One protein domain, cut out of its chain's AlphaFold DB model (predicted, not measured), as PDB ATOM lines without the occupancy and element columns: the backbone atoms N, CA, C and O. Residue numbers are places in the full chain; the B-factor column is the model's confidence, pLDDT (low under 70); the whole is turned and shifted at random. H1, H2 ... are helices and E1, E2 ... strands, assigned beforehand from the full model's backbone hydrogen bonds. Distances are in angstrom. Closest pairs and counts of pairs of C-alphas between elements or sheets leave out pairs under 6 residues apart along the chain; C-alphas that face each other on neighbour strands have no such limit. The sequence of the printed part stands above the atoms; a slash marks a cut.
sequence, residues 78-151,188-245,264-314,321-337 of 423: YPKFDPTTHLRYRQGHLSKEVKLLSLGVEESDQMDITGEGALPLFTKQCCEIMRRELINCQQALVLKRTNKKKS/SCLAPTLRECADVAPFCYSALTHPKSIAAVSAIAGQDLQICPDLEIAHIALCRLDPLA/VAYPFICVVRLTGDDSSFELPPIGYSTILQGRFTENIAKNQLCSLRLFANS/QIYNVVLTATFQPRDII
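Overview. This is residues 78 to 151, 188 to 245, 264 to 314 and 321 to 337 of the 423 residues of an uncharacterized protein of Kuraishia capsulata CBS 1993 (UniProt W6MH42). A small, strongly twisted sheet of four strands forms the middle of three layers, helices on both faces of a sheet, with H3 and H6 over one face and H7 over the other. H3 is by far the longest helix, and its residues 143 to 151 stick out free; H4 and H5 make a small helical hairpin that meets H3 through H5. The printed part has 200 residues, with seven named helices and four named strands in the order H1 H2 H3 H4 H5 H6 E1 E2 E3 H7 E4; the class is mixed, with 96 residues, under half, in named elements. The sheet's order is E1 E4 E2 E3, all antiparallel. The whole is compact, with a radius of gyration of the C-alphas of 16.5 A and spans of 52 by 40 by 33 A.

Along the chain. H1 is residues 83 to 86, beginning at C-alpha 83 (-3.489, -42.357, -12.803), and H2 is 100 to 103. H3, residues 124 to 151, is 41.0 A long and ends at C-alpha 151 (-18.088, -13.434, 14.962). H4 is 194 to 200, H5 202 to 209, and H6 211 to 221, 15.0 A. E1 is 225 to 227, E2 268 to 273 and E3 288 to 293, the last two 16.5 A each. H7 is 297 to 307, 14.9 A. E4, residues 326 to 333, is 22.8 A long and ends at C-alpha 333 (-13.965, -28.209, -26.046).

Arrangement. E2 and E3 form a hairpin, with N 271 and O 290 2.8 A apart. E4 pairs with E2 over residues 326 to 331, with N 270 and O 329 at 2.8 A, and with E1 over 331 to 333, with N 226 and O 332 at 2.8 A. H6 is on the sheet at a height of 6.3 A; the C-alphas of Ser 218 and Leu 225 of E1 are its closest pair to that strand, 5.0 A. H7, on the opposite face, lies over E2 at a height of 10.0 A and runs along it, at 9 degrees on the local plane. H3 touches H5 with residues 129 to 134 alone, closest at the C-alphas of Met 130 and Cys 204, 5.3 A, at a steep tilt of 62 degrees, opposite ways. H4 and H5 touch at Ala 198 and Tyr 205, whose C-alphas are 5.4 A apart. H1 is close to but not clearly touching H3, with the C-alphas of His 86 and Cys 126 5.1 A apart; H2 touches no helix. Every O i to N i+4 pair is within hydrogen-bond range in H3, H5, H6 and H7, against 2 of 3 in H4; H1 and H2 are too short for such a pair.

Size, cuts and confidence. The C-alphas of Gly 92 and Ser 151, the two farthest apart, are 55.3 A apart. Three cuts leave out residues 152 to 187, 246 to 263 and 315 to 320, with gaps of 21.8, 33.2 and 13.9 A between C-alphas. The links H1 to H2, H2 to H3 and E2 to E3 are long. Mean pLDDT of the printed part is 76.4; 74 residues are under 70, among them 93 to 117, 230 to 245 and 295 to 314.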
ATOM      1  N   TYR A  78      -1.743 -36.934   2.658       85.50
ATOM      2  CA  TYR A  78      -2.826 -37.189   1.737       85.50
ATOM      3  C   TYR A  78      -2.299 -38.165   0.683       85.50
ATOM      4  O   TYR A  78      -1.173 -38.001   0.198       85.50
ATOM      5  N   PRO A  79      -3.071 -39.208   0.341       94.94
ATOM      6  CA  PRO A  79      -2.712 -40.054  -0.784       94.94
ATOM      7  C   PRO A  79      -2.540 -39.162  -2.018       94.94
ATOM      8  O   PRO A  79      -3.300 -38.219  -2.217       94.94
ATOM      9  N   LYS A  80      -1.523 -39.435  -2.836       96.25
ATOM     10  CA  LYS A  80      -1.329 -38.733  -4.109       96.25
ATOM     11  C   LYS A  80      -2.109 -39.454  -5.201       96.25
ATOM     12  O   LYS A  80      -2.128 -40.685  -5.242       96.25
ATOM     13  N   PHE A  81      -2.743 -38.694  -6.090       97.56
ATOM     14  CA  PHE A  81      -3.403 -39.275  -7.252       97.56
ATOM     15  C   PHE A  81      -2.357 -39.812  -8.234       97.56
ATOM     16  O   PHE A  81      -1.609 -39.053  -8.842       97.56
ATOM     17  N   ASP A  82      -2.323 -41.131  -8.385       97.50
ATOM     18  CA  ASP A  82      -1.615 -41.824  -9.461       97.50
ATOM     19  C   ASP A  82      -2.617 -42.359 -10.502       97.50
ATOM     20  O   ASP A  82      -3.426 -43.230 -10.173       97.50
ATOM     21  N   PRO A  83      -2.578 -41.893 -11.760       97.12
ATOM     22  CA  PRO A  83      -3.489 -42.357 -12.803       97.12
ATOM     23  C   PRO A  83      -3.375 -43.861 -13.094       97.12
ATOM     24  O   PRO A  83      -4.330 -44.453 -13.579       97.12
ATOM     25  N   THR A  84      -2.235 -44.494 -12.822       96.25
ATOM     26  CA  THR A  84      -2.007 -45.918 -13.119       96.25
ATOM     27  C   THR A  84      -2.807 -46.825 -12.188       96.25
ATOM     28  O   THR A  84      -3.298 -47.871 -12.608       96.25
ATOM     29  N   THR A  85      -2.955 -46.411 -10.929       97.00
ATOM     30  CA  THR A  85      -3.680 -47.146  -9.884       97.00
ATOM     31  C   THR A  85      -5.119 -46.658  -9.715       97.00
ATOM     32  O   THR A  85      -5.996 -47.423  -9.306       97.00
ATOM     33  N   HIS A  86      -5.387 -45.390 -10.035       97.44
ATOM     34  CA  HIS A  86      -6.670 -44.754  -9.754       97.44
ATOM     35  C   HIS A  86      -7.587 -44.593 -10.968       97.44
ATOM     36  O   HIS A  86      -8.797 -44.485 -10.768       97.44
ATOM     37  N   LEU A  87      -7.076 -44.611 -12.207       96.31
ATOM     38  CA  LEU A  87      -7.932 -44.645 -13.397       96.31
ATOM     39  C   LEU A  87      -8.243 -46.083 -13.793       96.31
ATOM     40  O   LEU A  87      -7.365 -46.940 -13.894       96.31
ATOM     41  N   ARG A  88      -9.525 -46.333 -14.049       94.38
ATOM     42  CA  ARG A  88     -10.019 -47.603 -14.580       94.38
ATOM     43  C   ARG A  88     -10.240 -47.546 -16.090       94.38
ATOM     44  O   ARG A  88     -10.271 -48.601 -16.720       94.38
ATOM     45  N   TYR A  89     -10.349 -46.344 -16.658       92.56
ATOM     46  CA  TYR A  89     -10.558 -46.159 -18.088       92.56
ATOM     47  C   TYR A  89      -9.438 -46.816 -18.904       92.56
ATOM     48  O   TYR A  89      -8.248 -46.605 -18.655       92.56
ATOM     49  N   ARG A  90      -9.832 -47.612 -19.900       89.69
ATOM     50  CA  ARG A  90      -8.946 -48.226 -20.890       89.69
ATOM     51  C   ARG A  90      -9.506 -47.908 -22.269       89.69
ATOM     52  O   ARG A  90     -10.675 -48.184 -22.536       89.69
ATOM     53  N   GLN A  91      -8.675 -47.330 -23.127       81.25
ATOM     54  CA  GLN A  91      -9.045 -47.037 -24.508       81.25
ATOM     55  C   GLN A  91      -9.467 -48.348 -25.199       81.25
ATOM     56  O   GLN A  91      -8.730 -49.329 -25.147       81.25
ATOM     57  N   GLY A  92     -10.678 -48.385 -25.763       76.25
ATOM     58  CA  GLY A  92     -11.270 -49.585 -26.377       76.25
ATOM     59  C   GLY A  92     -12.364 -50.286 -25.557       76.25
ATOM     60  O   GLY A  92     -13.104 -51.087 -26.114       76.25
ATOM     61  N   HIS A  93     -12.543 -49.952 -24.273       67.50
ATOM     62  CA  HIS A  93     -13.671 -50.425 -23.455       67.50
ATOM     63  C   HIS A  93     -14.827 -49.412 -23.433       67.50
ATOM     64  O   HIS A  93     -15.283 -48.990 -22.368       67.50
ATOM     65  N   LEU A  94     -15.302 -48.997 -24.608       62.50
ATOM     66  CA  LEU A  94     -16.577 -48.285 -24.698       62.50
ATOM     67  C   LEU A  94     -17.692 -49.320 -24.479       62.50
ATOM     68  O   LEU A  94     -17.971 -50.146 -25.346       62.50
ATOM     69  N   SER A  95     -18.242 -49.360 -23.262       52.81
ATOM     70  CA  SER A  95     -19.377 -50.223 -22.920       52.81
ATOM     71  C   SER A  95     -20.639 -49.811 -23.675       52.81
ATOM     72  O   SER A  95     -20.791 -48.655 -24.055       52.81
ATOM     73  N   LYS A  96     -21.535 -50.794 -23.838       52.66
ATOM     74  CA  LYS A  96     -22.869 -50.688 -24.440       52.66
ATOM     75  C   LYS A  96     -23.605 -49.392 -24.089       52.66
ATOM     76  O   LYS A  96     -23.628 -48.983 -22.929       52.66
ATOM     77  N   GLU A  97     -24.299 -48.900 -25.106       50.09
ATOM     78  CA  GLU A  97     -25.332 -47.869 -25.074       50.09
ATOM     79  C   GLU A  97     -26.210 -47.960 -23.812       50.09
ATOM     80  O   GLU A  97     -26.934 -48.942 -23.613       50.09
ATOM     81  N   VAL A  98     -26.141 -46.956 -22.932       53.50
ATOM     82  CA  VAL A  98     -27.082 -46.794 -21.811       53.50
ATOM     83  C   VAL A  98     -28.097 -45.732 -22.213       53.50
ATOM     84  O   VAL A  98     -27.803 -44.540 -22.174       53.50
ATOM     85  N   LYS A  99     -29.297 -46.175 -22.598       51.56
ATOM     86  CA  LYS A  99     -30.403 -45.293 -22.998       51.56
ATOM     87  C   LYS A  99     -30.901 -44.457 -21.818       51.56
ATOM     88  O   LYS A  99     -31.043 -44.986 -20.714       51.56
ATOM     89  N   LEU A 100     -31.252 -43.192 -22.059       53.72
ATOM     90  CA  LEU A 100     -31.823 -42.234 -21.088       53.72
ATOM     91  C   LEU A 100     -32.957 -42.814 -20.224       53.72
ATOM     92  O   LEU A 100     -33.008 -42.584 -19.015       53.72
ATOM     93  N   LEU A 101     -33.806 -43.644 -20.832       56.84
ATOM     94  CA  LEU A 101     -34.897 -44.357 -20.162       56.84
ATOM     95  C   LEU A 101     -34.418 -45.206 -18.974       56.84
ATOM     96  O   LEU A 101     -35.095 -45.272 -17.953       56.84
ATOM     97  N   SER A 102     -33.232 -45.814 -19.069       53.28
ATOM     98  CA  SER A 102     -32.660 -46.623 -17.983       53.28
ATOM     99  C   SER A 102     -32.191 -45.793 -16.784       53.28
ATOM    100  O   SER A 102     -32.091 -46.319 -15.680       53.28
ATOM    101  N   LEU A 103     -31.957 -44.492 -16.979       52.19
ATOM    102  CA  LEU A 103     -31.645 -43.532 -15.916       52.19
ATOM    103  C   LEU A 103     -32.899 -42.800 -15.404       52.19
ATOM    104  O   LEU A 103     -32.796 -41.934 -14.537       52.19
ATOM    105  N   GLY A 104     -34.087 -43.141 -15.916       53.41
ATOM    106  CA  GLY A 104     -35.350 -42.507 -15.540       53.41
ATOM    107  C   GLY A 104     -35.532 -41.100 -16.116       53.41
ATOM    108  O   GLY A 104     -36.173 -40.265 -15.479       53.41
ATOM    109  N   VAL A 105     -34.941 -40.812 -17.281       55.03
ATOM    110  CA  VAL A 105     -35.129 -39.543 -18.003       55.03
ATOM    111  C   VAL A 105     -36.143 -39.758 -19.130       55.03
ATOM    112  O   VAL A 105     -35.984 -40.690 -19.918       55.03
ATOM    113  N   GLU A 106     -37.177 -38.920 -19.212       59.72
ATOM    114  CA  GLU A 106     -38.133 -38.956 -20.328       59.72
ATOM    115  C   GLU A 106     -37.543 -38.278 -21.580       59.72
ATOM    116  O   GLU A 106     -36.850 -37.271 -21.476       59.72
ATOM    117  N   GLU A 107     -37.836 -38.818 -22.770       57.28
ATOM    118  CA  GLU A 107     -37.297 -38.369 -24.074       57.28
ATOM    119  C   GLU A 107     -37.733 -36.953 -24.504       57.28
ATOM    120  O   GLU A 107     -37.270 -36.442 -25.521       57.28
ATOM    121  N   SER A 108     -38.641 -36.308 -23.768       54.12
ATOM    122  CA  SER A 108     -39.229 -35.019 -24.155       54.12
ATOM    123  C   SER A 108     -38.275 -33.823 -24.014       54.12
ATOM    124  O   SER A 108     -38.527 -32.776 -24.612       54.12
ATOM    125  N   ASP A 109     -37.158 -33.985 -23.303       54.94
ATOM    126  CA  ASP A 109     -36.110 -32.975 -23.189       54.94
ATOM    127  C   ASP A 109     -35.018 -33.247 -24.238       54.94
ATOM    128  O   ASP A 109     -34.255 -34.201 -24.110       54.94
ATOM    129  N   GLN A 110     -34.943 -32.412 -25.287       50.75
ATOM    130  CA  GLN A 110     -33.951 -32.473 -26.378       50.75
ATOM    131  C   GLN A 110     -32.502 -32.370 -25.861       50.75
ATOM    132  O   GLN A 110     -31.877 -31.306 -25.886       50.75
ATOM    133  N   MET A 111     -31.967 -33.481 -25.372       52.12
ATOM    134  CA  MET A 111     -30.596 -33.628 -24.918       52.12
ATOM    135  C   MET A 111     -29.916 -34.706 -25.745       52.12
ATOM    136  O   MET A 111     -30.205 -35.890 -25.586       52.12
ATOM    137  N   ASP A 112     -28.964 -34.297 -26.575       51.31
ATOM    138  CA  ASP A 112     -28.032 -35.236 -27.184       51.31
ATOM    139  C   ASP A 112     -27.034 -35.667 -26.104       51.31
ATOM    140  O   ASP A 112     -26.059 -34.968 -25.825       51.31
ATOM    141  N   ILE A 113     -27.275 -36.808 -25.451       51.94
ATOM    142  CA  ILE A 113     -26.230 -37.443 -24.646       51.94
ATOM    143  C   ILE A 113     -25.191 -37.994 -25.609       51.94
ATOM    144  O   ILE A 113     -25.374 -39.021 -26.254       51.94
ATOM    145  N   THR A 114     -24.071 -37.298 -25.705       47.31
ATOM    146  CA  THR A 114     -22.934 -37.752 -26.495       47.31
ATOM    147  C   THR A 114     -22.065 -38.630 -25.604       47.31
ATOM    148  O   THR A 114     -21.462 -38.162 -24.637       47.31
ATOM    149  N   GLY A 115     -22.087 -39.934 -25.889       49.56
ATOM    150  CA  GLY A 115     -21.535 -40.976 -25.025       49.56
ATOM    151  C   GLY A 115     -22.641 -41.722 -24.281       49.56
ATOM    152  O   GLY A 115     -22.767 -41.617 -23.063       49.56
ATOM    153  N   GLU A 116     -23.475 -42.465 -25.009       48.00
ATOM    154  CA  GLU A 116     -24.503 -43.316 -24.414       48.00
ATOM    155  C   GLU A 116     -23.822 -44.463 -23.658       48.00
ATOM    156  O   GLU A 116     -23.390 -45.457 -24.233       48.00
ATOM    157  N   GLY A 117     -23.654 -44.311 -22.349       58.44
ATOM    158  CA  GLY A 117     -22.964 -45.309 -21.543       58.44
ATOM    159  C   GLY A 117     -22.332 -44.719 -20.298       58.44
ATOM    160  O   GLY A 117     -21.557 -43.769 -20.358       58.44
ATOM    161  N   ALA A 118     -22.607 -45.319 -19.143       72.00
ATOM    162  CA  ALA A 118     -21.758 -45.095 -17.988       72.00
ATOM    163  C   ALA A 118     -20.457 -45.886 -18.191       72.00
ATOM    164  O   ALA A 118     -20.490 -47.095 -18.437       72.00
ATOM    165  N   LEU A 119     -19.309 -45.224 -18.076       85.19
ATOM    166  CA  LEU A 119     -18.004 -45.834 -18.338       85.19
ATOM    167  C   LEU A 119     -17.139 -45.842 -17.085       85.19
ATOM    168  O   LEU A 119     -17.148 -44.865 -16.340       85.19
ATOM    169  N   PRO A 120     -16.374 -46.915 -16.830       89.88
ATOM    170  CA  PRO A 120     -15.507 -46.981 -15.665       89.88
ATOM    171  C   PRO A 120     -14.377 -45.954 -15.800       89.88
ATOM    172  O   PRO A 120     -13.415 -46.179 -16.532       89.88
ATOM    173  N   LEU A 121     -14.472 -44.837 -15.081       93.81
ATOM    174  CA  LEU A 121     -13.467 -43.778 -15.118       93.81
ATOM    175  C   LEU A 121     -12.434 -43.974 -14.013       93.81
ATOM    176  O   LEU A 121     -11.236 -44.070 -14.283       93.81
ATOM    177  N   PHE A 122     -12.904 -44.118 -12.777       96.06
ATOM    178  CA  PHE A 122     -12.065 -44.242 -11.591       96.06
ATOM    179  C   PHE A 122     -12.183 -45.632 -10.961       96.06
ATOM    180  O   PHE A 122     -13.196 -46.321 -11.085       96.06
ATOM    181  N   THR A 123     -11.128 -46.071 -10.276       95.94
ATOM    182  CA  THR A 123     -11.175 -47.290  -9.464       95.94
ATOM    183  C   THR A 123     -11.986 -47.062  -8.188       95.94
ATOM    184  O   THR A 123     -12.132 -45.937  -7.708       95.94
ATOM    185  N   LYS A 124     -12.486 -48.147  -7.585       94.44
ATOM    186  CA  LYS A 124     -13.238 -48.083  -6.320       94.44
ATOM    187  C   LYS A 124     -12.432 -47.407  -5.206       94.44
ATOM    188  O   LYS A 124     -12.955 -46.544  -4.510       94.44
ATOM    189  N   GLN A 125     -11.139 -47.729  -5.114       95.88
ATOM    190  CA  GLN A 125     -10.208 -47.098  -4.175       95.88
ATOM    191  C   GLN A 125     -10.118 -45.580  -4.389       95.88
ATOM    192  O   GLN A 125     -10.209 -44.818  -3.428       95.88
ATOM    193  N   CYS A 126      -9.988 -45.130  -5.641       96.44
ATOM    194  CA  CYS A 126      -9.985 -43.706  -5.975       96.44
ATOM    195  C   CYS A 126     -11.271 -43.018  -5.495       96.44
ATOM    196  O   CYS A 126     -11.216 -41.981  -4.833       96.44
ATOM    197  N   CYS A 127     -12.431 -43.623  -5.764       94.56
ATOM    198  CA  CYS A 127     -13.719 -43.077  -5.345       94.56
ATOM    199  C   CYS A 127     -13.880 -43.009  -3.824       94.56
ATOM    200  O   CYS A 127     -14.454 -42.048  -3.318       94.56
ATOM    201  N   GLU A 128     -13.362 -43.985  -3.080       93.56
ATOM    202  CA  GLU A 128     -13.390 -43.971  -1.615       93.56
ATOM    203  C   GLU A 128     -12.560 -42.827  -1.024       93.56
ATOM    204  O   GLU A 128     -13.002 -42.188  -0.062       93.56
ATOM    205  N   ILE A 129     -11.390 -42.544  -1.607       95.19
ATOM    206  CA  ILE A 129     -10.538 -41.414  -1.215       95.19
ATOM    207  C   ILE A 129     -11.254 -40.096  -1.522       95.19
ATOM    208  O   ILE A 129     -11.433 -39.282  -0.613       95.19
ATOM    209  N   MET A 130     -11.744 -39.925  -2.757       94.06
ATOM    210  CA  MET A 130     -12.500 -38.733  -3.165       94.06
ATOM    211  C   MET A 130     -13.699 -38.486  -2.249       94.06
ATOM    212  O   MET A 130     -13.911 -37.381  -1.751       94.06
ATOM    213  N   ARG A 131     -14.477 -39.536  -1.968       91.06
ATOM    214  CA  ARG A 131     -15.638 -39.456  -1.080       91.06
ATOM    215  C   ARG A 131     -15.241 -38.975   0.311       91.06
ATOM    216  O   ARG A 131     -15.930 -38.134   0.886       91.06
ATOM    217  N   ARG A 132     -14.160 -39.523   0.869       91.94
ATOM    218  CA  ARG A 132     -13.663 -39.150   2.198       91.94
ATOM    219  C   ARG A 132     -13.245 -37.683   2.239       91.94
ATOM    220  O   ARG A 132     -13.647 -36.984   3.165       91.94
ATOM    221  N   GLU A 133     -12.494 -37.216   1.241       92.00
ATOM    222  CA  GLU A 133     -12.112 -35.804   1.143       92.00
ATOM    223  C   GLU A 133     -13.333 -34.891   1.063       92.00
ATOM    224  O   GLU A 133     -13.439 -33.958   1.853       92.00
ATOM    225  N   LEU A 134     -14.294 -35.189   0.186       88.69
ATOM    226  CA  LEU A 134     -15.491 -34.363   0.004       88.69
ATOM    227  C   LEU A 134     -16.347 -34.266   1.275       88.69
ATOM    228  O   LEU A 134     -16.814 -33.180   1.624       88.69
ATOM    229  N   ILE A 135     -16.511 -35.369   2.013       86.50
ATOM    230  CA  ILE A 135     -17.215 -35.362   3.306       86.50
ATOM    231  C   ILE A 135     -16.482 -34.460   4.312       86.50
ATOM    232  O   ILE A 135     -17.118 -33.637   4.977       86.50
ATOM    233  N   ASN A 136     -15.154 -34.570   4.397       88.06
ATOM    234  CA  ASN A 136     -14.341 -33.744   5.291       88.06
ATOM    235  C   ASN A 136     -14.404 -32.258   4.904       88.06
ATOM    236  O   ASN A 136     -14.560 -31.397   5.773       88.06
ATOM    237  N   CYS A 137     -14.364 -31.950   3.603       87.00
ATOM    238  CA  CYS A 137     -14.520 -30.594   3.073       87.00
ATOM    239  C   CYS A 137     -15.831 -29.975   3.517       87.00
ATOM    240  O   CYS A 137     -15.870 -28.851   4.018       87.00
ATOM    241  N   GLN A 138     -16.919 -30.724   3.365       83.81
ATOM    242  CA  GLN A 138     -18.241 -30.236   3.699       83.81
ATOM    243  C   GLN A 138     -18.365 -29.928   5.194       83.81
ATOM    244  O   GLN A 138     -18.896 -28.879   5.566       83.81
ATOM    245  N   GLN A 139     -17.823 -30.789   6.059       83.94
ATOM    246  CA  GLN A 139     -17.770 -30.539   7.500       83.94
ATOM    247  C   GLN A 139     -16.958 -29.275   7.824       83.94
ATOM    248  O   GLN A 139     -17.422 -28.418   8.582       83.94
ATOM    249  N   ALA A 140     -15.792 -29.104   7.197       84.31
ATOM    250  CA  ALA A 140     -14.949 -27.925   7.381       84.31
ATOM    251  C   ALA A 140     -15.645 -26.629   6.924       84.31
ATOM    252  O   ALA A 140     -15.602 -25.616   7.630       84.31
ATOM    253  N   LEU A 141     -16.341 -26.648   5.782       80.81
ATOM    254  CA  LEU A 141     -17.093 -25.500   5.265       80.81
ATOM    255  C   LEU A 141     -18.256 -25.107   6.187       80.81
ATOM    256  O   LEU A 141     -18.482 -23.915   6.427       80.81
ATOM    257  N   VAL A 142     -18.960 -26.086   6.762       81.75
ATOM    258  CA  VAL A 142     -20.016 -25.844   7.759       81.75
ATOM    259  C   VAL A 142     -19.438 -25.182   9.017       81.75
ATOM    260  O   VAL A 142     -19.981 -24.179   9.496       81.75
ATOM    261  N   LEU A 143     -18.299 -25.663   9.522       80.81
ATOM    262  CA  LEU A 143     -17.627 -25.080  10.690       80.81
ATOM    263  C   LEU A 143     -17.144 -23.644  10.430       80.81
ATOM    264  O   LEU A 143     -17.413 -22.746  11.231       80.81
ATOM    265  N   LYS A 144     -16.512 -23.376   9.278       81.62
ATOM    266  CA  LYS A 144     -16.067 -22.019   8.899       81.62
ATOM    267  C   LYS A 144     -17.229 -21.016   8.898       81.62
ATOM    268  O   LYS A 144     -17.089 -19.894   9.389       81.62
ATOM    269  N   ARG A 145     -18.407 -21.411   8.405       75.69
ATOM    270  CA  ARG A 145     -19.584 -20.526   8.332       75.69
ATOM    271  C   ARG A 145     -20.264 -20.301   9.673       75.69
ATOM    272  O   ARG A 145     -20.671 -19.172   9.956       75.69
ATOM    273  N   THR A 146     -20.374 -21.334  10.505       78.88
ATOM    274  CA  THR A 146     -20.918 -21.174  11.863       78.88
ATOM    275  C   THR A 146     -20.038 -20.244  12.699       78.88
ATOM    276  O   THR A 146     -20.563 -19.374  13.394       78.88
ATOM    277  N   ASN A 147     -18.715 -20.320  12.541       77.81
ATOM    278  CA  ASN A 147     -17.782 -19.392  13.179       77.81
ATOM    279  C   ASN A 147     -17.900 -17.962  12.629       77.81
ATOM    280  O   ASN A 147     -17.988 -17.025  13.423       77.81
ATOM    281  N   LYS A 148     -18.013 -17.771  11.304       79.69
ATOM    282  CA  LYS A 148     -18.229 -16.437  10.705       79.69
ATOM    283  C   LYS A 148     -19.507 -15.767  11.229       79.69
ATOM    284  O   LYS A 148     -19.478 -14.586  11.571       79.69
ATOM    285  N   LYS A 149     -20.607 -16.520  11.366       76.31
ATOM    286  CA  LYS A 149     -21.862 -16.020  11.960       76.31
ATOM    287  C   LYS A 149     -21.693 -15.632  13.431       76.31
ATOM    288  O   LYS A 149     -22.153 -14.564  13.821       76.31
ATOM    289  N   LYS A 150     -21.002 -16.449  14.236       77.38
ATOM    290  CA  LYS A 150     -20.721 -16.142  15.652       77.38
ATOM    291  C   LYS A 150     -19.880 -14.875  15.813       77.38
ATOM    292  O   LYS A 150     -20.160 -14.082  16.707       77.38
ATOM    293  N   SER A 151     -18.886 -14.664  14.952       72.69
ATOM    294  CA  SER A 151     -18.088 -13.434  14.962       72.69
ATOM    295  C   SER A 151     -18.930 -12.221  14.564       72.69
ATOM    296  O   SER A 151     -18.893 -11.212  15.257       72.69
ATOM    297  N   SER A 188     -28.689 -25.820   0.517       51.59
ATOM    298  CA  SER A 188     -27.631 -25.579  -0.458       51.59
ATOM    299  C   SER A 188     -26.400 -26.298   0.084       51.59
ATOM    300  O   SER A 188     -25.684 -25.810   0.954       51.59
ATOM    301  N   CYS A 189     -26.245 -27.559  -0.322       56.12
ATOM    302  CA  CYS A 189     -25.007 -28.289  -0.121       56.12
ATOM    303  C   CYS A 189     -23.950 -27.482  -0.858       56.12
ATOM    304  O   CYS A 189     -23.995 -27.368  -2.078       56.12
ATOM    305  N   LEU A 190     -23.107 -26.808  -0.090       68.44
ATOM    306  CA  LEU A 190     -22.083 -25.928  -0.621       68.44
ATOM    307  C   LEU A 190     -21.037 -26.827  -1.248       68.44
ATOM    308  O   LEU A 190     -20.257 -27.456  -0.532       68.44
ATOM    309  N   ALA A 191     -21.112 -26.941  -2.564       74.81
ATOM    310  CA  ALA A 191     -20.074 -27.550  -3.356       74.81
ATOM    311  C   ALA A 191     -18.873 -26.598  -3.343       74.81
ATOM    312  O   ALA A 191     -19.069 -25.400  -3.567       74.81
ATOM    313  N   PRO A 192     -17.656 -27.071  -3.034       83.06
ATOM    314  CA  PRO A 192     -16.473 -26.275  -3.312       83.06
ATOM    315  C   PRO A 192     -16.368 -26.004  -4.824       83.06
ATOM    316  O   PRO A 192     -16.824 -26.787  -5.652       83.06
ATOM    317  N   THR A 193     -15.760 -24.895  -5.219       83.75
ATOM    318  CA  THR A 193     -15.305 -24.737  -6.613       83.75
ATOM    319  C   THR A 193     -14.099 -25.625  -6.890       83.75
ATOM    320  O   THR A 193     -13.419 -26.053  -5.955       83.75
ATOM    321  N   LEU A 194     -13.779 -25.890  -8.163       84.62
ATOM    322  CA  LEU A 194     -12.549 -26.628  -8.481       84.62
ATOM    323  C   LEU A 194     -11.321 -25.960  -7.860       84.62
ATOM    324  O   LEU A 194     -10.456 -26.640  -7.321       84.62
ATOM    325  N   ARG A 195     -11.258 -24.626  -7.910       83.00
ATOM    326  CA  ARG A 195     -10.161 -23.858  -7.309       83.00
ATOM    327  C   ARG A 195     -10.079 -24.088  -5.803       83.00
ATOM    328  O   ARG A 195      -8.997 -24.339  -5.293       83.00
ATOM    329  N   GLU A 196     -11.212 -24.071  -5.106       85.38
ATOM    330  CA  GLU A 196     -11.254 -24.356  -3.667       85.38
ATOM    331  C   GLU A 196     -10.850 -25.803  -3.355       85.38
ATOM    332  O   GLU A 196     -10.195 -26.045  -2.341       85.38
ATOM    333  N   CYS A 197     -11.191 -26.765  -4.222       87.00
ATOM    334  CA  CYS A 197     -10.785 -28.162  -4.065       87.00
ATOM    335  C   CYS A 197      -9.265 -28.332  -3.998       87.00
ATOM    336  O   CYS A 197      -8.830 -29.259  -3.329       87.00
ATOM    337  N   ALA A 198      -8.458 -27.464  -4.613       89.94
ATOM    338  CA  ALA A 198      -7.001 -27.553  -4.488       89.94
ATOM    339  C   ALA A 198      -6.541 -27.503  -3.018       89.94
ATOM    340  O   ALA A 198      -5.634 -28.239  -2.633       89.94
ATOM    341  N   ASP A 199      -7.224 -26.706  -2.190       89.00
ATOM    342  CA  ASP A 199      -6.898 -26.536  -0.774       89.00
ATOM    343  C   ASP A 199      -7.651 -27.516   0.132       89.00
ATOM    344  O   ASP A 199      -7.117 -27.974   1.142       89.00
ATOM    345  N   VAL A 200      -8.924 -27.800  -0.176       88.62
ATOM    346  CA  VAL A 200      -9.786 -28.590   0.723       88.62
ATOM    347  C   VAL A 200      -9.854 -30.075   0.359       88.62
ATOM    348  O   VAL A 200      -9.959 -30.908   1.259       88.62
ATOM    349  N   ALA A 201      -9.772 -30.406  -0.932       91.44
ATOM    350  CA  ALA A 201      -9.887 -31.755  -1.493       91.44
ATOM    351  C   ALA A 201      -8.778 -32.011  -2.541       91.44
ATOM    352  O   ALA A 201      -9.077 -32.181  -3.733       91.44
ATOM    353  N   PRO A 202      -7.494 -31.975  -2.138       93.50
ATOM    354  CA  PRO A 202      -6.372 -31.989  -3.072       93.50
ATOM    355  C   PRO A 202      -6.322 -33.260  -3.928       93.50
ATOM    356  O   PRO A 202      -5.908 -33.194  -5.089       93.50
ATOM    357  N   PHE A 203      -6.767 -34.413  -3.415       95.19
ATOM    358  CA  PHE A 203      -6.865 -35.632  -4.214       95.19
ATOM    359  C   PHE A 203      -7.967 -35.522  -5.271       95.19
ATOM    360  O   PHE A 203      -7.712 -35.842  -6.430       95.19
ATOM    361  N   CYS A 204      -9.162 -35.032  -4.919       93.75
ATOM    362  CA  CYS A 204     -10.233 -34.773  -5.893       93.75
ATOM    363  C   CYS A 204      -9.781 -33.801  -6.985       93.75
ATOM    364  O   CYS A 204      -9.996 -34.063  -8.169       93.75
ATOM    365  N   TYR A 205      -9.132 -32.702  -6.590       93.25
ATOM    366  CA  TYR A 205      -8.579 -31.723  -7.518       93.25
ATOM    367  C   TYR A 205      -7.580 -32.376  -8.471       93.25
ATOM    368  O   TYR A 205      -7.742 -32.291  -9.689       93.25
ATOM    369  N   SER A 206      -6.594 -33.088  -7.920       95.06
ATOM    370  CA  SER A 206      -5.559 -33.770  -8.700       95.06
ATOM    371  C   SER A 206      -6.173 -34.779  -9.663       95.06
ATOM    372  O   SER A 206      -5.822 -34.805 -10.833       95.06
ATOM    373  N   ALA A 207      -7.136 -35.575  -9.207       95.44
ATOM    374  CA  ALA A 207      -7.766 -36.599 -10.022       95.44
ATOM    375  C   ALA A 207      -8.570 -36.036 -11.199       95.44
ATOM    376  O   ALA A 207      -8.554 -36.633 -12.273       95.44
ATOM    377  N   LEU A 208      -9.257 -34.904 -11.027       93.06
ATOM    378  CA  LEU A 208     -10.057 -34.279 -12.085       93.06
ATOM    379  C   LEU A 208      -9.225 -33.441 -13.058       93.06
ATOM    380  O   LEU A 208      -9.565 -33.353 -14.234       93.06
ATOM    381  N   THR A 209      -8.139 -32.835 -12.580       93.75
ATOM    382  CA  THR A 209      -7.255 -31.983 -13.392       93.75
ATOM    383  C   THR A 209      -6.110 -32.752 -14.045       93.75
ATOM    384  O   THR A 209      -5.426 -32.214 -14.914       93.75
ATOM    385  N   HIS A 210      -5.891 -34.015 -13.667       96.44
ATOM    386  CA  HIS A 210      -4.813 -34.812 -14.234       96.44
ATOM    387  C   HIS A 210      -5.009 -35.010 -15.752       96.44
ATOM    388  O   HIS A 210      -6.080 -35.465 -16.171       96.44
ATOM    389  N   PRO A 211      -3.973 -34.798 -16.591       96.25
ATOM    390  CA  PRO A 211      -4.089 -34.894 -18.050       96.25
ATOM    391  C   PRO A 211      -4.674 -36.219 -18.548       96.25
ATOM    392  O   PRO A 211      -5.502 -36.229 -19.450       96.25
ATOM    393  N   LYS A 212      -4.307 -37.348 -17.925       96.44
ATOM    394  CA  LYS A 212      -4.878 -38.666 -18.270       96.44
ATOM    395  C   LYS A 212      -6.372 -38.795 -17.949       96.44
ATOM    396  O   LYS A 212      -7.073 -39.493 -18.672       96.44
ATOM    397  N   SER A 213      -6.861 -38.138 -16.897       95.94
ATOM    398  CA  SER A 213      -8.292 -38.126 -16.573       95.94
ATOM    399  C   SER A 213      -9.061 -37.285 -17.585       95.94
ATOM    400  O   SER A 213     -10.093 -37.720 -18.083       95.94
ATOM    401  N   ILE A 214      -8.518 -36.118 -17.949       95.00
ATOM    402  CA  ILE A 214      -9.087 -35.250 -18.987       95.00
ATOM    403  C   ILE A 214      -9.094 -35.971 -20.338       95.00
ATOM    404  O   ILE A 214     -10.114 -35.966 -21.019       95.00
ATOM    405  N   ALA A 215      -8.004 -36.652 -20.701       94.06
ATOM    406  CA  ALA A 215      -7.924 -37.450 -21.922       94.06
ATOM    407  C   ALA A 215      -8.942 -38.600 -21.924       94.06
ATOM    408  O   ALA A 215      -9.569 -38.850 -22.948       94.06
ATOM    409  N   ALA A 216      -9.154 -39.267 -20.783       93.31
ATOM    410  CA  ALA A 216     -10.193 -40.282 -20.648       93.31
ATOM    411  C   ALA A 216     -11.590 -39.683 -20.865       93.31
ATOM    412  O   ALA A 216     -12.340 -40.186 -21.691       93.31
ATOM    413  N   VAL A 217     -11.921 -38.576 -20.193       92.50
ATOM    414  CA  VAL A 217     -13.211 -37.881 -20.360       92.50
ATOM    415  C   VAL A 217     -13.412 -37.391 -21.798       92.50
ATOM    416  O   VAL A 217     -14.489 -37.565 -22.354       92.50
ATOM    417  N   SER A 218     -12.365 -36.854 -22.423       92.38
ATOM    418  CA  SER A 218     -12.361 -36.419 -23.827       92.38
ATOM    419  C   SER A 218     -12.632 -37.583 -24.780       92.38
ATOM    420  O   SER A 218     -13.484 -37.503 -25.660       92.38
ATOM    421  N   ALA A 219     -11.955 -38.714 -24.562       90.25
ATOM    422  CA  ALA A 219     -12.146 -39.917 -25.359       90.25
ATOM    423  C   ALA A 219     -13.547 -40.525 -25.177       90.25
ATOM    424  O   ALA A 219     -14.091 -41.079 -26.125       90.25
ATOM    425  N   ILE A 220     -14.140 -40.404 -23.985       87.56
ATOM    426  CA  ILE A 220     -15.537 -40.784 -23.731       87.56
ATOM    427  C   ILE A 220     -16.499 -39.862 -24.489       87.56
ATOM    428  O   ILE A 220     -17.450 -40.341 -25.097       87.56
ATOM    429  N   ALA A 221     -16.248 -38.554 -24.452       87.06
ATOM    430  CA  ALA A 221     -17.085 -37.551 -25.101       87.06
ATOM    431  C   ALA A 221     -16.946 -37.540 -26.635       87.06
ATOM    432  O   ALA A 221     -17.766 -36.939 -27.318       87.06
ATOM    433  N   GLY A 222     -15.891 -38.158 -27.178       87.94
ATOM    434  CA  GLY A 222     -15.565 -38.083 -28.602       87.94
ATOM    435  C   GLY A 222     -15.049 -36.708 -29.046       87.94
ATOM    436  O   GLY A 222     -15.048 -36.419 -30.239       87.94
ATOM    437  N   GLN A 223     -14.605 -35.861 -28.112       89.00
ATOM    438  CA  GLN A 223     -14.119 -34.505 -28.382       89.00
ATOM    439  C   GLN A 223     -12.931 -34.163 -27.474       89.00
ATOM    440  O   GLN A 223     -12.891 -34.616 -26.335       89.00
ATOM    441  N   ASP A 224     -11.969 -33.360 -27.945       92.50
ATOM    442  CA  ASP A 224     -10.881 -32.863 -27.089       92.50
ATOM    443  C   ASP A 224     -11.426 -31.828 -26.100       92.50
ATOM    444  O   ASP A 224     -11.811 -30.714 -26.475       92.50
ATOM    445  N   LEU A 225     -11.490 -32.218 -24.830       92.31
ATOM    446  CA  LEU A 225     -12.039 -31.414 -23.754       92.31
ATOM    447  C   LEU A 225     -10.927 -30.833 -22.878       92.31
ATOM    448  O   LEU A 225      -9.847 -31.396 -22.691       92.31
ATOM    449  N   GLN A 226     -11.232 -29.699 -22.268       91.69
ATOM    450  CA  GLN A 226     -10.468 -29.088 -21.192       91.69
ATOM    451  C   GLN A 226     -11.388 -28.814 -20.003       91.69
ATOM    452  O   GLN A 226     -12.582 -28.552 -20.166       91.69
ATOM    453  N   ILE A 227     -10.830 -28.897 -18.798       90.06
ATOM    454  CA  ILE A 227     -11.577 -28.636 -17.568       90.06
ATOM    455  C   ILE A 227     -11.851 -27.137 -17.414       90.06
ATOM    456  O   ILE A 227     -10.972 -26.309 -17.658       90.06
ATOM    457  N   CYS A 228     -13.058 -26.784 -16.980       86.06
ATOM    458  CA  CYS A 228     -13.408 -25.406 -16.650       86.06
ATOM    459  C   CYS A 228     -13.107 -25.142 -15.163       86.06
ATOM    460  O   CYS A 228     -13.788 -25.697 -14.300       86.06
ATOM    461  N   PRO A 229     -12.116 -24.298 -14.814       75.94
ATOM    462  CA  PRO A 229     -11.754 -24.059 -13.415       75.94
ATOM    463  C   PRO A 229     -12.727 -23.130 -12.680       75.94
ATOM    464  O   PRO A 229     -12.669 -23.032 -11.456       75.94
ATOM    465  N   ASP A 230     -13.584 -22.426 -13.418       65.88
ATOM    466  CA  ASP A 230     -14.342 -21.270 -12.931       65.88
ATOM    467  C   ASP A 230     -15.672 -21.645 -12.240       65.88
ATOM    468  O   ASP A 230     -16.419 -20.759 -11.830       65.88
ATOM    469  N   LEU A 231     -15.954 -22.942 -12.040       65.38
ATOM    470  CA  LEU A 231     -17.215 -23.420 -11.459       65.38
ATOM    471  C   LEU A 231     -17.107 -24.369 -10.278       65.38
ATOM    472  O   LEU A 231     -16.064 -24.956  -9.979       65.38
ATOM    473  N   GLU A 232     -18.254 -24.480  -9.605       61.16
ATOM    474  CA  GLU A 232     -18.543 -25.474  -8.580       61.16
ATOM    475  C   GLU A 232     -18.250 -26.875  -9.128       61.16
ATOM    476  O   GLU A 232     -18.834 -27.320 -10.116       61.16
ATOM    477  N   ILE A 233     -17.312 -27.566  -8.485       61.47
ATOM    478  CA  ILE A 233     -16.969 -28.950  -8.790       61.47
ATOM    479  C   ILE A 233     -17.291 -29.773  -7.556       61.47
ATOM    480  O   ILE A 233     -16.961 -29.398  -6.438       61.47
ATOM    481  N   ALA A 234     -17.935 -30.916  -7.767       58.72
ATOM    482  CA  ALA A 234     -18.552 -31.722  -6.718       58.72
ATOM    483  C   ALA A 234     -19.823 -31.091  -6.133       58.72
ATOM    484  O   ALA A 234     -19.865 -30.689  -4.967       58.72
ATOM    485  N   HIS A 235     -20.919 -31.113  -6.895       64.38
ATOM    486  CA  HIS A 235     -22.241 -31.042  -6.282       64.38
ATOM    487  C   HIS A 235     -22.457 -32.278  -5.405       64.38
ATOM    488  O   HIS A 235     -22.989 -33.297  -5.839       64.38
ATOM    489  N   ILE A 236     -22.067 -32.175  -4.133       62.41
ATOM    490  CA  ILE A 236     -22.373 -33.188  -3.131       62.41
ATOM    491  C   ILE A 236     -23.877 -33.117  -2.880       62.41
ATOM    492  O   ILE A 236     -24.363 -32.374  -2.026       62.41
ATOM    493  N   ALA A 237     -24.639 -33.892  -3.642       59.19
ATOM    494  CA  ALA A 237     -26.053 -34.074  -3.397       59.19
ATOM    495  C   ALA A 237     -26.225 -34.960  -2.159       59.19
ATOM    496  O   ALA A 237     -26.508 -36.142  -2.279       59.19
ATOM    497  N   LEU A 238     -26.075 -34.402  -0.950       57.81
ATOM    498  CA  LEU A 238     -26.363 -35.154   0.269       57.81
ATOM    499  C   LEU A 238     -27.847 -35.518   0.311       57.81
ATOM    500  O   LEU A 238     -28.717 -34.731   0.684       57.81
ATOM    501  N   CYS A 239     -28.125 -36.754  -0.062       53.12
ATOM    502  CA  CYS A 239     -29.429 -37.364   0.038       53.12
ATOM    503  C   CYS A 239     -29.614 -37.859   1.473       53.12
ATOM    504  O   CYS A 239     -29.243 -38.980   1.799       53.12
ATOM    505  N   ARG A 240     -30.161 -37.021   2.364       54.12
ATOM    506  CA  ARG A 240     -30.702 -37.534   3.629       54.12
ATOM    507  C   ARG A 240     -32.016 -38.237   3.318       54.12
ATOM    508  O   ARG A 240     -33.023 -37.580   3.070       54.12
ATOM    509  N   LEU A 241     -31.982 -39.566   3.312       54.50
ATOM    510  CA  LEU A 241     -33.188 -40.381   3.379       54.50
ATOM    511  C   LEU A 241     -33.799 -40.153   4.756       54.50
ATOM    512  O   LEU A 241     -33.240 -40.588   5.761       54.50
ATOM    513  N   ASP A 242     -34.892 -39.402   4.804       55.97
ATOM    514  CA  ASP A 242     -35.690 -39.282   6.014       55.97
ATOM    515  C   ASP A 242     -36.734 -40.412   5.979       55.97
ATOM    516  O   ASP A 242     -37.696 -40.318   5.207       55.97
ATOM    517  N   PRO A 243     -36.556 -41.509   6.743       55.34
ATOM    518  CA  PRO A 243     -37.397 -42.706   6.636       55.34
ATOM    519  C   PRO A 243     -38.873 -42.451   6.987       55.34
ATOM    520  O   PRO A 243     -39.732 -43.295   6.724       55.34
ATOM    521  N   LEU A 244     -39.177 -41.287   7.573       59.19
ATOM    522  CA  LEU A 244     -40.517 -40.861   7.969       59.19
ATOM    523  C   LEU A 244     -41.189 -39.908   6.967       59.19
ATOM    524  O   LEU A 244     -42.378 -39.634   7.110       59.19
ATOM    525  N   ALA A 245     -40.499 -39.443   5.918       58.84
ATOM    526  CA  ALA A 245     -41.072 -38.551   4.900       58.84
ATOM    527  C   ALA A 245     -41.960 -39.287   3.870       58.84
ATOM    528  O   ALA A 245     -42.038 -38.907   2.699       58.84
ATOM    529  N   VAL A 264     -25.646 -21.075 -17.177       53.28
ATOM    530  CA  VAL A 264     -24.317 -21.087 -17.769       53.28
ATOM    531  C   VAL A 264     -24.234 -22.378 -18.574       53.28
ATOM    532  O   VAL A 264     -24.300 -23.481 -18.036       53.28
ATOM    533  N   ALA A 265     -24.238 -22.237 -19.896       59.75
ATOM    534  CA  ALA A 265     -24.335 -23.361 -20.812       59.75
ATOM    535  C   ALA A 265     -22.949 -23.970 -21.037       59.75
ATOM    536  O   ALA A 265     -22.286 -23.651 -22.022       59.75
ATOM    537  N   TYR A 266     -22.518 -24.855 -20.137       68.69
ATOM    538  CA  TYR A 266     -21.369 -25.703 -20.439       68.69
ATOM    539  C   TYR A 266     -21.800 -26.825 -21.361       68.69
ATOM    540  O   TYR A 266     -22.806 -27.484 -21.094       68.69
ATOM    541  N   PRO A 267     -21.048 -27.051 -22.443       74.56
ATOM    542  CA  PRO A 267     -21.399 -28.081 -23.393       74.56
ATOM    543  C   PRO A 267     -21.255 -29.480 -22.793       74.56
ATOM    544  O   PRO A 267     -22.004 -30.341 -23.226       74.56
ATOM    545  N   PHE A 268     -20.380 -29.699 -21.794       86.00
ATOM    546  CA  PHE A 268     -20.122 -31.026 -21.221       86.00
ATOM    547  C   PHE A 268     -20.069 -31.035 -19.689       86.00
ATOM    548  O   PHE A 268     -19.377 -30.226 -19.064       86.00
ATOM    549  N   ILE A 269     -20.734 -32.018 -19.081       85.75
ATOM    550  CA  ILE A 269     -20.659 -32.308 -17.645       85.75
ATOM    551  C   ILE A 269     -20.314 -33.777 -17.439       85.75
ATOM    552  O   ILE A 269     -21.048 -34.662 -17.865       85.75
ATOM    553  N   CYS A 270     -19.222 -34.039 -16.728       89.00
ATOM    554  CA  CYS A 270     -18.884 -35.369 -16.244       89.00
ATOM    555  C   CYS A 270     -19.500 -35.586 -14.864       89.00
ATOM    556  O   CYS A 270     -19.227 -34.830 -13.929       89.00
ATOM    557  N   VAL A 271     -20.308 -36.632 -14.732       88.06
ATOM    558  CA  VAL A 271     -20.971 -37.034 -13.492       88.06
ATOM    559  C   VAL A 271     -20.402 -38.378 -13.053       88.06
ATOM    560  O   VAL A 271     -20.560 -39.368 -13.756       88.06
ATOM    561  N   VAL A 272     -19.751 -38.434 -11.890       89.81
ATOM    562  CA  VAL A 272     -19.087 -39.637 -11.361       89.81
ATOM    563  C   VAL A 272     -19.764 -40.101 -10.078       89.81
ATOM    564  O   VAL A 272     -19.804 -39.379  -9.076       89.81
ATOM    565  N   ARG A 273     -20.241 -41.348 -10.066       88.25
ATOM    566  CA  ARG A 273     -20.843 -41.960  -8.873       88.25
ATOM    567  C   ARG A 273     -19.752 -42.378  -7.880       88.25
ATOM    568  O   ARG A 273     -18.964 -43.277  -8.169       88.25
ATOM    569  N   LEU A 274     -19.732 -41.781  -6.683       88.38
ATOM    570  CA  LEU A 274     -18.761 -42.120  -5.626       88.38
ATOM    571  C   LEU A 274     -19.318 -43.070  -4.554       88.38
ATOM    572  O   LEU A 274     -18.588 -43.511  -3.665       88.38
ATOM    573  N   THR A 275     -20.615 -43.367  -4.597       85.19
ATOM    574  CA  THR A 275     -21.319 -44.162  -3.581       85.19
ATOM    575  C   THR A 275     -22.356 -45.068  -4.206       85.19
ATOM    576  O   THR A 275     -23.120 -44.637  -5.070       85.19
ATOM    577  N   GLY A 276     -22.454 -46.286  -3.699       79.94
ATOM    578  CA  GLY A 276     -23.425 -47.272  -4.128       79.94
ATOM    579  C   GLY A 276     -23.008 -48.649  -3.654       79.94
ATOM    580  O   GLY A 276     -21.851 -48.847  -3.291       79.94
ATOM    581  N   ASP A 277     -23.943 -49.581  -3.682       77.62
ATOM    582  CA  ASP A 277     -23.597 -50.989  -3.606       77.62
ATOM    583  C   ASP A 277     -23.504 -51.508  -5.039       77.62
ATOM    584  O   ASP A 277     -24.334 -51.170  -5.886       77.62
ATOM    585  N   ASP A 278     -22.489 -52.324  -5.319       75.31
ATOM    586  CA  ASP A 278     -22.283 -52.912  -6.649       75.31
ATOM    587  C   ASP A 278     -23.427 -53.887  -7.033       75.31
ATOM    588  O   ASP A 278     -23.467 -54.389  -8.151       75.31
ATOM    589  N   SER A 279     -24.369 -54.146  -6.114       73.38
ATOM    590  CA  SER A 279     -25.543 -55.008  -6.283       73.38
ATOM    591  C   SER A 279     -26.770 -54.317  -6.892       73.38
ATOM    592  O   SER A 279     -27.712 -55.008  -7.279       73.38
ATOM    593  N   SER A 280     -26.809 -52.981  -6.983       68.69
ATOM    594  CA  SER A 280     -27.952 -52.283  -7.587       68.69
ATOM    595  C   SER A 280     -27.913 -52.421  -9.113       68.69
ATOM    596  O   SER A 280     -27.119 -51.740  -9.756       68.69
ATOM    597  N   PHE A 281     -28.775 -53.260  -9.694       66.38
ATOM    598  CA  PHE A 281     -28.835 -53.480 -11.149       66.38
ATOM    599  C   PHE A 281     -29.230 -52.237 -11.960       66.38
ATOM    600  O   PHE A 281     -28.886 -52.141 -13.133       66.38
ATOM    601  N   GLU A 282     -29.932 -51.283 -11.347       71.56
ATOM    602  CA  GLU A 282     -30.472 -50.108 -12.046       71.56
ATOM    603  C   GLU A 282     -29.478 -48.949 -12.164       71.56
ATOM    604  O   GLU A 282     -29.677 -48.043 -12.966       71.56
ATOM    605  N   LEU A 283     -28.404 -48.942 -11.366       72.12
ATOM    606  CA  LEU A 283     -27.502 -47.796 -11.282       72.12
ATOM    607  C   LEU A 283     -26.071 -48.169 -11.682       72.12
ATOM    608  O   LEU A 283     -25.583 -49.216 -11.255       72.12
ATOM    609  N   PRO A 284     -25.344 -47.286 -12.398       78.94
ATOM    610  CA  PRO A 284     -23.956 -47.538 -12.779       78.94
ATOM    611  C   PRO A 284     -23.070 -47.875 -11.572       78.94
ATOM    612  O   PRO A 284     -23.220 -47.212 -10.545       78.94
ATOM    613  N   PRO A 285     -22.131 -48.835 -11.649       86.12
ATOM    614  CA  PRO A 285     -21.259 -49.172 -10.520       86.12
ATOM    615  C   PRO A 285     -20.431 -47.978 -10.010       86.12
ATOM    616  O   PRO A 285     -20.275 -46.963 -10.693       86.12
ATOM    617  N   ILE A 286     -19.856 -48.083  -8.805       89.62
ATOM    618  CA  ILE A 286     -18.988 -47.016  -8.273       89.62
ATOM    619  C   ILE A 286     -17.812 -46.753  -9.226       89.62
ATOM    620  O   ILE A 286     -17.192 -47.679  -9.752       89.62
ATOM    621  N   GLY A 287     -17.491 -45.472  -9.415       88.62
ATOM    622  CA  GLY A 287     -16.397 -45.016 -10.273       88.62
ATOM    623  C   GLY A 287     -16.746 -44.951 -11.749       88.62
ATOM    624  O   GLY A 287     -15.908 -44.532 -12.550       88.62
ATOM    625  N   TYR A 288     -17.980 -45.302 -12.106       90.50
ATOM    626  CA  TYR A 288     -18.496 -45.043 -13.434       90.50
ATOM    627  C   TYR A 288     -18.833 -43.560 -13.587       90.50
ATOM    628  O   TYR A 288     -19.343 -42.914 -12.662       90.50
ATOM    629  N   SER A 289     -18.525 -43.035 -14.767       88.44
ATOM    630  CA  SER A 289     -18.823 -41.679 -15.189       88.44
ATOM    631  C   SER A 289     -19.829 -41.675 -16.328       88.44
ATOM    632  O   SER A 289     -19.686 -42.456 -17.269       88.44
ATOM    633  N   THR A 290     -20.764 -40.738 -16.280       86.44
ATOM    634  CA  THR A 290     -21.634 -40.381 -17.402       86.44
ATOM    635  C   THR A 290     -21.244 -38.988 -17.875       86.44
ATOM    636  O   THR A 290     -21.101 -38.082 -17.051       86.44
ATOM    637  N   ILE A 291     -21.050 -38.816 -19.182       86.75
ATOM    638  CA  ILE A 291     -20.841 -37.497 -19.781       86.75
ATOM    639  C   ILE A 291     -22.178 -37.026 -20.336       86.75
ATOM    640  O   ILE A 291     -22.817 -37.718 -21.116       86.75
ATOM    641  N   LEU A 292     -22.616 -35.861 -19.884       84.00
ATOM    642  CA  LEU A 292     -23.821 -35.211 -20.367       84.00
ATOM    643  C   LEU A 292     -23.393 -34.087 -21.300       84.00
ATOM    644  O   LEU A 292     -22.639 -33.208 -20.872       84.00
ATOM    645  N   GLN A 293     -23.876 -34.111 -22.540       82.12
ATOM    646  CA  GLN A 293     -23.676 -33.030 -23.495       82.12
ATOM    647  C   GLN A 293     -24.963 -32.212 -23.644       82.12
ATOM    648  O   GLN A 293     -26.054 -32.764 -23.717       82.12
ATOM    649  N   GLY A 294     -24.844 -30.885 -23.682       71.25
ATOM    650  CA  GLY A 294     -25.944 -29.993 -24.053       71.25
ATOM    651  C   GLY A 294     -26.184 -28.816 -23.112       71.25
ATOM    652  O   GLY A 294     -25.570 -28.663 -22.055       71.25
ATOM    653  N   ARG A 295     -27.108 -27.940 -23.518       60.88
ATOM    654  CA  ARG A 295     -27.523 -26.779 -22.718       60.88
ATOM    655  C   ARG A 295     -28.369 -27.262 -21.537       60.88
ATOM    656  O   ARG A 295     -29.165 -28.175 -21.694       60.88
ATOM    657  N   PHE A 296     -28.223 -26.633 -20.368       63.84
ATOM    658  CA  PHE A 296     -28.963 -26.968 -19.133       63.84
ATOM    659  C   PHE A 296     -28.633 -28.321 -18.478       63.84
ATOM    660  O   PHE A 296     -29.291 -28.696 -17.502       63.84
ATOM    661  N   THR A 297     -27.576 -29.001 -18.929       66.75
ATOM    662  CA  THR A 297     -27.056 -30.240 -18.323       66.75
ATOM    663  C   THR A 297     -26.853 -30.127 -16.815       66.75
ATOM    664  O   THR A 297     -27.087 -31.095 -16.102       66.75
ATOM    665  N   GLU A 298     -26.479 -28.954 -16.293       64.25
ATOM    666  CA  GLU A 298     -26.262 -28.749 -14.854       64.25
ATOM    667  C   GLU A 298     -27.560 -28.893 -14.049       64.25
ATOM    668  O   GLU A 298     -27.604 -29.602 -13.042       64.25
ATOM    669  N   ASN A 299     -28.643 -28.262 -14.515       66.94
ATOM    670  CA  ASN A 299     -29.948 -28.348 -13.862       66.94
ATOM    671  C   ASN A 299     -30.482 -29.780 -13.905       66.94
ATOM    672  O   ASN A 299     -31.035 -30.263 -12.916       66.94
ATOM    673  N   ILE A 300     -30.273 -30.472 -15.026       66.56
ATOM    674  CA  ILE A 300     -30.691 -31.860 -15.202       66.56
ATOM    675  C   ILE A 300     -29.867 -32.774 -14.308       66.56
ATOM    676  O   ILE A 300     -30.456 -33.514 -13.528       66.56
ATOM    677  N   ALA A 301     -28.537 -32.661 -14.311       65.25
ATOM    678  CA  ALA A 301     -27.671 -33.396 -13.398       65.25
ATOM    679  C   ALA A 301     -28.117 -33.173 -11.947       65.25
ATOM    680  O   ALA A 301     -28.338 -34.123 -11.208       65.25
ATOM    681  N   LYS A 302     -28.368 -31.930 -11.537       66.06
ATOM    682  CA  LYS A 302     -28.834 -31.610 -10.183       66.06
ATOM    683  C   LYS A 302     -30.188 -32.245  -9.844       66.06
ATOM    684  O   LYS A 302     -30.354 -32.751  -8.730       66.06
ATOM    685  N   ASN A 303     -31.133 -32.244 -10.780       64.88
ATOM    686  CA  ASN A 303     -32.462 -32.834 -10.602       64.88
ATOM    687  C   ASN A 303     -32.417 -34.371 -10.597       64.88
ATOM    688  O   ASN A 303     -33.026 -34.988  -9.727       64.88
ATOM    689  N   GLN A 304     -31.630 -34.978 -11.485       62.31
ATOM    690  CA  GLN A 304     -31.352 -36.419 -11.561       62.31
ATOM    691  C   GLN A 304     -30.679 -36.926 -10.277       62.31
ATOM    692  O   GLN A 304     -31.072 -37.922  -9.675       62.31
ATOM    693  N   LEU A 305     -29.708 -36.174  -9.756       59.47
ATOM    694  CA  LEU A 305     -29.093 -36.472  -8.464       59.47
ATOM    695  C   LEU A 305     -30.091 -36.395  -7.307       59.47
ATOM    696  O   LEU A 305     -29.949 -37.104  -6.308       59.47
ATOM    697  N   CYS A 306     -31.120 -35.557  -7.440       55.38
ATOM    698  CA  CYS A 306     -32.218 -35.511  -6.490       55.38
ATOM    699  C   CYS A 306     -33.224 -36.656  -6.678       55.38
ATOM    700  O   CYS A 306     -33.783 -37.079  -5.671       55.38
ATOM    701  N   SER A 307     -33.453 -37.192  -7.881       54.97
ATOM    702  CA  SER A 307     -34.365 -38.332  -8.099       54.97
ATOM    703  C   SER A 307     -33.763 -39.661  -7.633       54.97
ATOM    704  O   SER A 307     -34.472 -40.461  -7.020       54.97
ATOM    705  N   LEU A 308     -32.436 -39.831  -7.730       52.22
ATOM    706  CA  LEU A 308     -31.694 -40.937  -7.096       52.22
ATOM    707  C   LEU A 308     -31.886 -41.018  -5.564       52.22
ATOM    708  O   LEU A 308     -31.491 -42.002  -4.938       52.22
ATOM    709  N   ARG A 309     -32.508 -40.010  -4.930       51.72
ATOM    710  CA  ARG A 309     -32.942 -40.050  -3.519       51.72
ATOM    711  C   ARG A 309     -34.037 -41.067  -3.249       51.72
ATOM    712  O   ARG A 309     -34.172 -41.488  -2.107       51.72
ATOM    713  N   LEU A 310     -34.871 -41.387  -4.232       49.22
ATOM    714  CA  LEU A 310     -36.147 -42.050  -3.965       49.22
ATOM    715  C   LEU A 310     -36.025 -43.576  -3.863       49.22
ATOM    716  O   LEU A 310     -36.785 -44.181  -3.108       49.22
ATOM    717  N   PHE A 311     -35.030 -44.177  -4.523       49.53
ATOM    718  CA  PHE A 311     -34.906 -45.634  -4.651       49.53
ATOM    719  C   PHE A 311     -34.327 -46.353  -3.419       49.53
ATOM    720  O   PHE A 311     -34.526 -47.550  -3.253       49.53
ATOM    721  N   ALA A 312     -33.677 -45.649  -2.489       50.75
ATOM    722  CA  ALA A 312     -33.039 -46.272  -1.321       50.75
ATOM    723  C   ALA A 312     -33.996 -46.571  -0.138       50.75
ATOM    724  O   ALA A 312     -33.556 -46.719   0.998       50.75
ATOM    725  N   ASN A 313     -35.310 -46.654  -0.382       48.28
ATOM    726  CA  ASN A 313     -36.338 -46.788   0.662       48.28
ATOM    727  C   ASN A 313     -36.887 -48.214   0.870       48.28
ATOM    728  O   ASN A 313     -37.840 -48.377   1.633       48.28
ATOM    729  N   SER A 314     -36.338 -49.240   0.212       49.44
ATOM    730  CA  SER A 314     -37.049 -50.521   0.084       49.44
ATOM    731  C   SER A 314     -36.810 -51.575   1.174       49.44
ATOM    732  O   SER A 314     -37.633 -52.479   1.261       49.44
ATOM    733  N   GLN A 321     -27.425 -44.064   7.764       58.84
ATOM    734  CA  GLN A 321     -27.546 -42.968   6.802       58.84
ATOM    735  C   GLN A 321     -26.714 -43.326   5.566       58.84
ATOM    736  O   GLN A 321     -25.486 -43.385   5.638       58.84
ATOM    737  N   ILE A 322     -27.382 -43.609   4.448       62.06
ATOM    738  CA  ILE A 322     -26.726 -43.816   3.158       62.06
ATOM    739  C   ILE A 322     -26.591 -42.441   2.511       62.06
ATOM    740  O   ILE A 322     -27.587 -41.777   2.228       62.06
ATOM    741  N   TYR A 323     -25.353 -41.995   2.318       67.50
ATOM    742  CA  TYR A 323     -25.067 -40.771   1.582       67.50
ATOM    743  C   TYR A 323     -24.835 -41.132   0.123       67.50
ATOM    744  O   TYR A 323     -23.939 -41.924  -0.163       67.50
ATOM    745  N   ASN A 324     -25.606 -40.526  -0.779       69.19
ATOM    746  CA  ASN A 324     -25.257 -40.521  -2.192       69.19
ATOM    747  C   ASN A 324     -24.309 -39.346  -2.441       69.19
ATOM    748  O   ASN A 324     -24.683 -38.197  -2.241       69.19
ATOM    749  N   VAL A 325     -23.057 -39.622  -2.794       78.12
ATOM    750  CA  VAL A 325     -22.078 -38.605  -3.176       78.12
ATOM    751  C   VAL A 325     -21.827 -38.761  -4.661       78.12
ATOM    752  O   VAL A 325     -21.405 -39.821  -5.129       78.12
ATOM    753  N   VAL A 326     -22.094 -37.690  -5.395       79.62
ATOM    754  CA  VAL A 326     -21.776 -37.606  -6.811       79.62
ATOM    755  C   VAL A 326     -20.838 -36.438  -7.035       79.62
ATOM    756  O   VAL A 326     -20.969 -35.383  -6.419       79.62
ATOM    757  N   LEU A 327     -19.844 -36.681  -7.874       83.69
ATOM    758  CA  LEU A 327     -18.851 -35.705  -8.266       83.69
ATOM    759  C   LEU A 327     -19.204 -35.207  -9.662       83.69
ATOM    760  O   LEU A 327     -19.328 -36.000 -10.588       83.69
ATOM    761  N   THR A 328     -19.385 -33.900  -9.792       84.75
ATOM    762  CA  THR A 328     -19.672 -33.238 -11.064       84.75
ATOM    763  C   THR A 328     -18.487 -32.367 -11.444       84.75
ATOM    764  O   THR A 328     -18.006 -31.600 -10.610       84.75
ATOM    765  N   ALA A 329     -18.019 -32.483 -12.680       86.12
ATOM    766  CA  ALA A 329     -16.981 -31.631 -13.243       86.12
ATOM    767  C   ALA A 329     -17.429 -31.116 -14.612       86.12
ATOM    768  O   ALA A 329     -17.978 -31.875 -15.412       86.12
ATOM    769  N   THR A 330     -17.219 -29.829 -14.866       87.50
ATOM    770  CA  THR A 330     -17.597 -29.177 -16.121       87.50
ATOM    771  C   THR A 330     -16.413 -29.129 -17.076       87.50
ATOM    772  O   THR A 330     -15.265 -28.890 -16.685       87.50
ATOM    773  N   PHE A 331     -16.707 -29.374 -18.347       88.12
ATOM    774  CA  PHE A 331     -15.733 -29.412 -19.422       88.12
ATOM    775  C   PHE A 331     -16.213 -28.559 -20.592       88.12
ATOM    776  O   PHE A 331     -17.412 -28.360 -20.810       88.12
ATOM    777  N   GLN A 332     -15.255 -28.078 -21.370       87.56
ATOM    778  CA  GLN A 332     -15.502 -27.405 -22.637       87.56
ATOM    779  C   GLN A 332     -14.541 -27.937 -23.697       87.56
ATOM    780  O   GLN A 332     -13.436 -28.351 -23.345       87.56
ATOM    781  N   PRO A 333     -14.909 -27.910 -24.984       88.62
ATOM    782  CA  PRO A 333     -13.965 -28.209 -26.046       88.62
ATOM    783  C   PRO A 333     -12.768 -27.266 -25.995       88.62
ATOM    784  O   PRO A 333     -12.908 -26.084 -25.666       88.62
ATOM    785  N   ARG A 334     -11.581 -27.785 -26.308       84.94
ATOM    786  CA  ARG A 334     -10.356 -26.978 -26.325       84.94
ATOM    787  C   ARG A 334     -10.425 -25.855 -27.360       84.94
ATOM    788  O   ARG A 334      -9.995 -24.741 -27.072       84.94
ATOM    789  N   ASP A 335     -11.049 -26.139 -28.497       80.25
ATOM    790  CA  ASP A 335     -11.099 -25.238 -29.653       80.25
ATOM    791  C   ASP A 335     -12.277 -24.251 -29.618       80.25
ATOM    792  O   ASP A 335     -12.453 -23.450 -30.536       80.25
ATOM    793  N   ILE A 336     -13.099 -24.278 -28.561       71.62
ATOM    794  CA  ILE A 336     -14.238 -23.370 -28.413       71.62
ATOM    795  C   ILE A 336     -13.907 -22.288 -27.385       71.62
ATOM    796  O   ILE A 336     -13.604 -22.559 -26.223       71.62
ATOM    797  N   ILE A 337     -14.009 -21.031 -27.829       58.38
ATOM    798  CA  ILE A 337     -13.916 -19.844 -26.975       58.38
ATOM    799  C   ILE A 337     -15.008 -19.929 -25.904       58.38
ATOM    800  O   ILE A 337     -16.168 -20.193 -26.223       58.38
TER     801      ILE A 337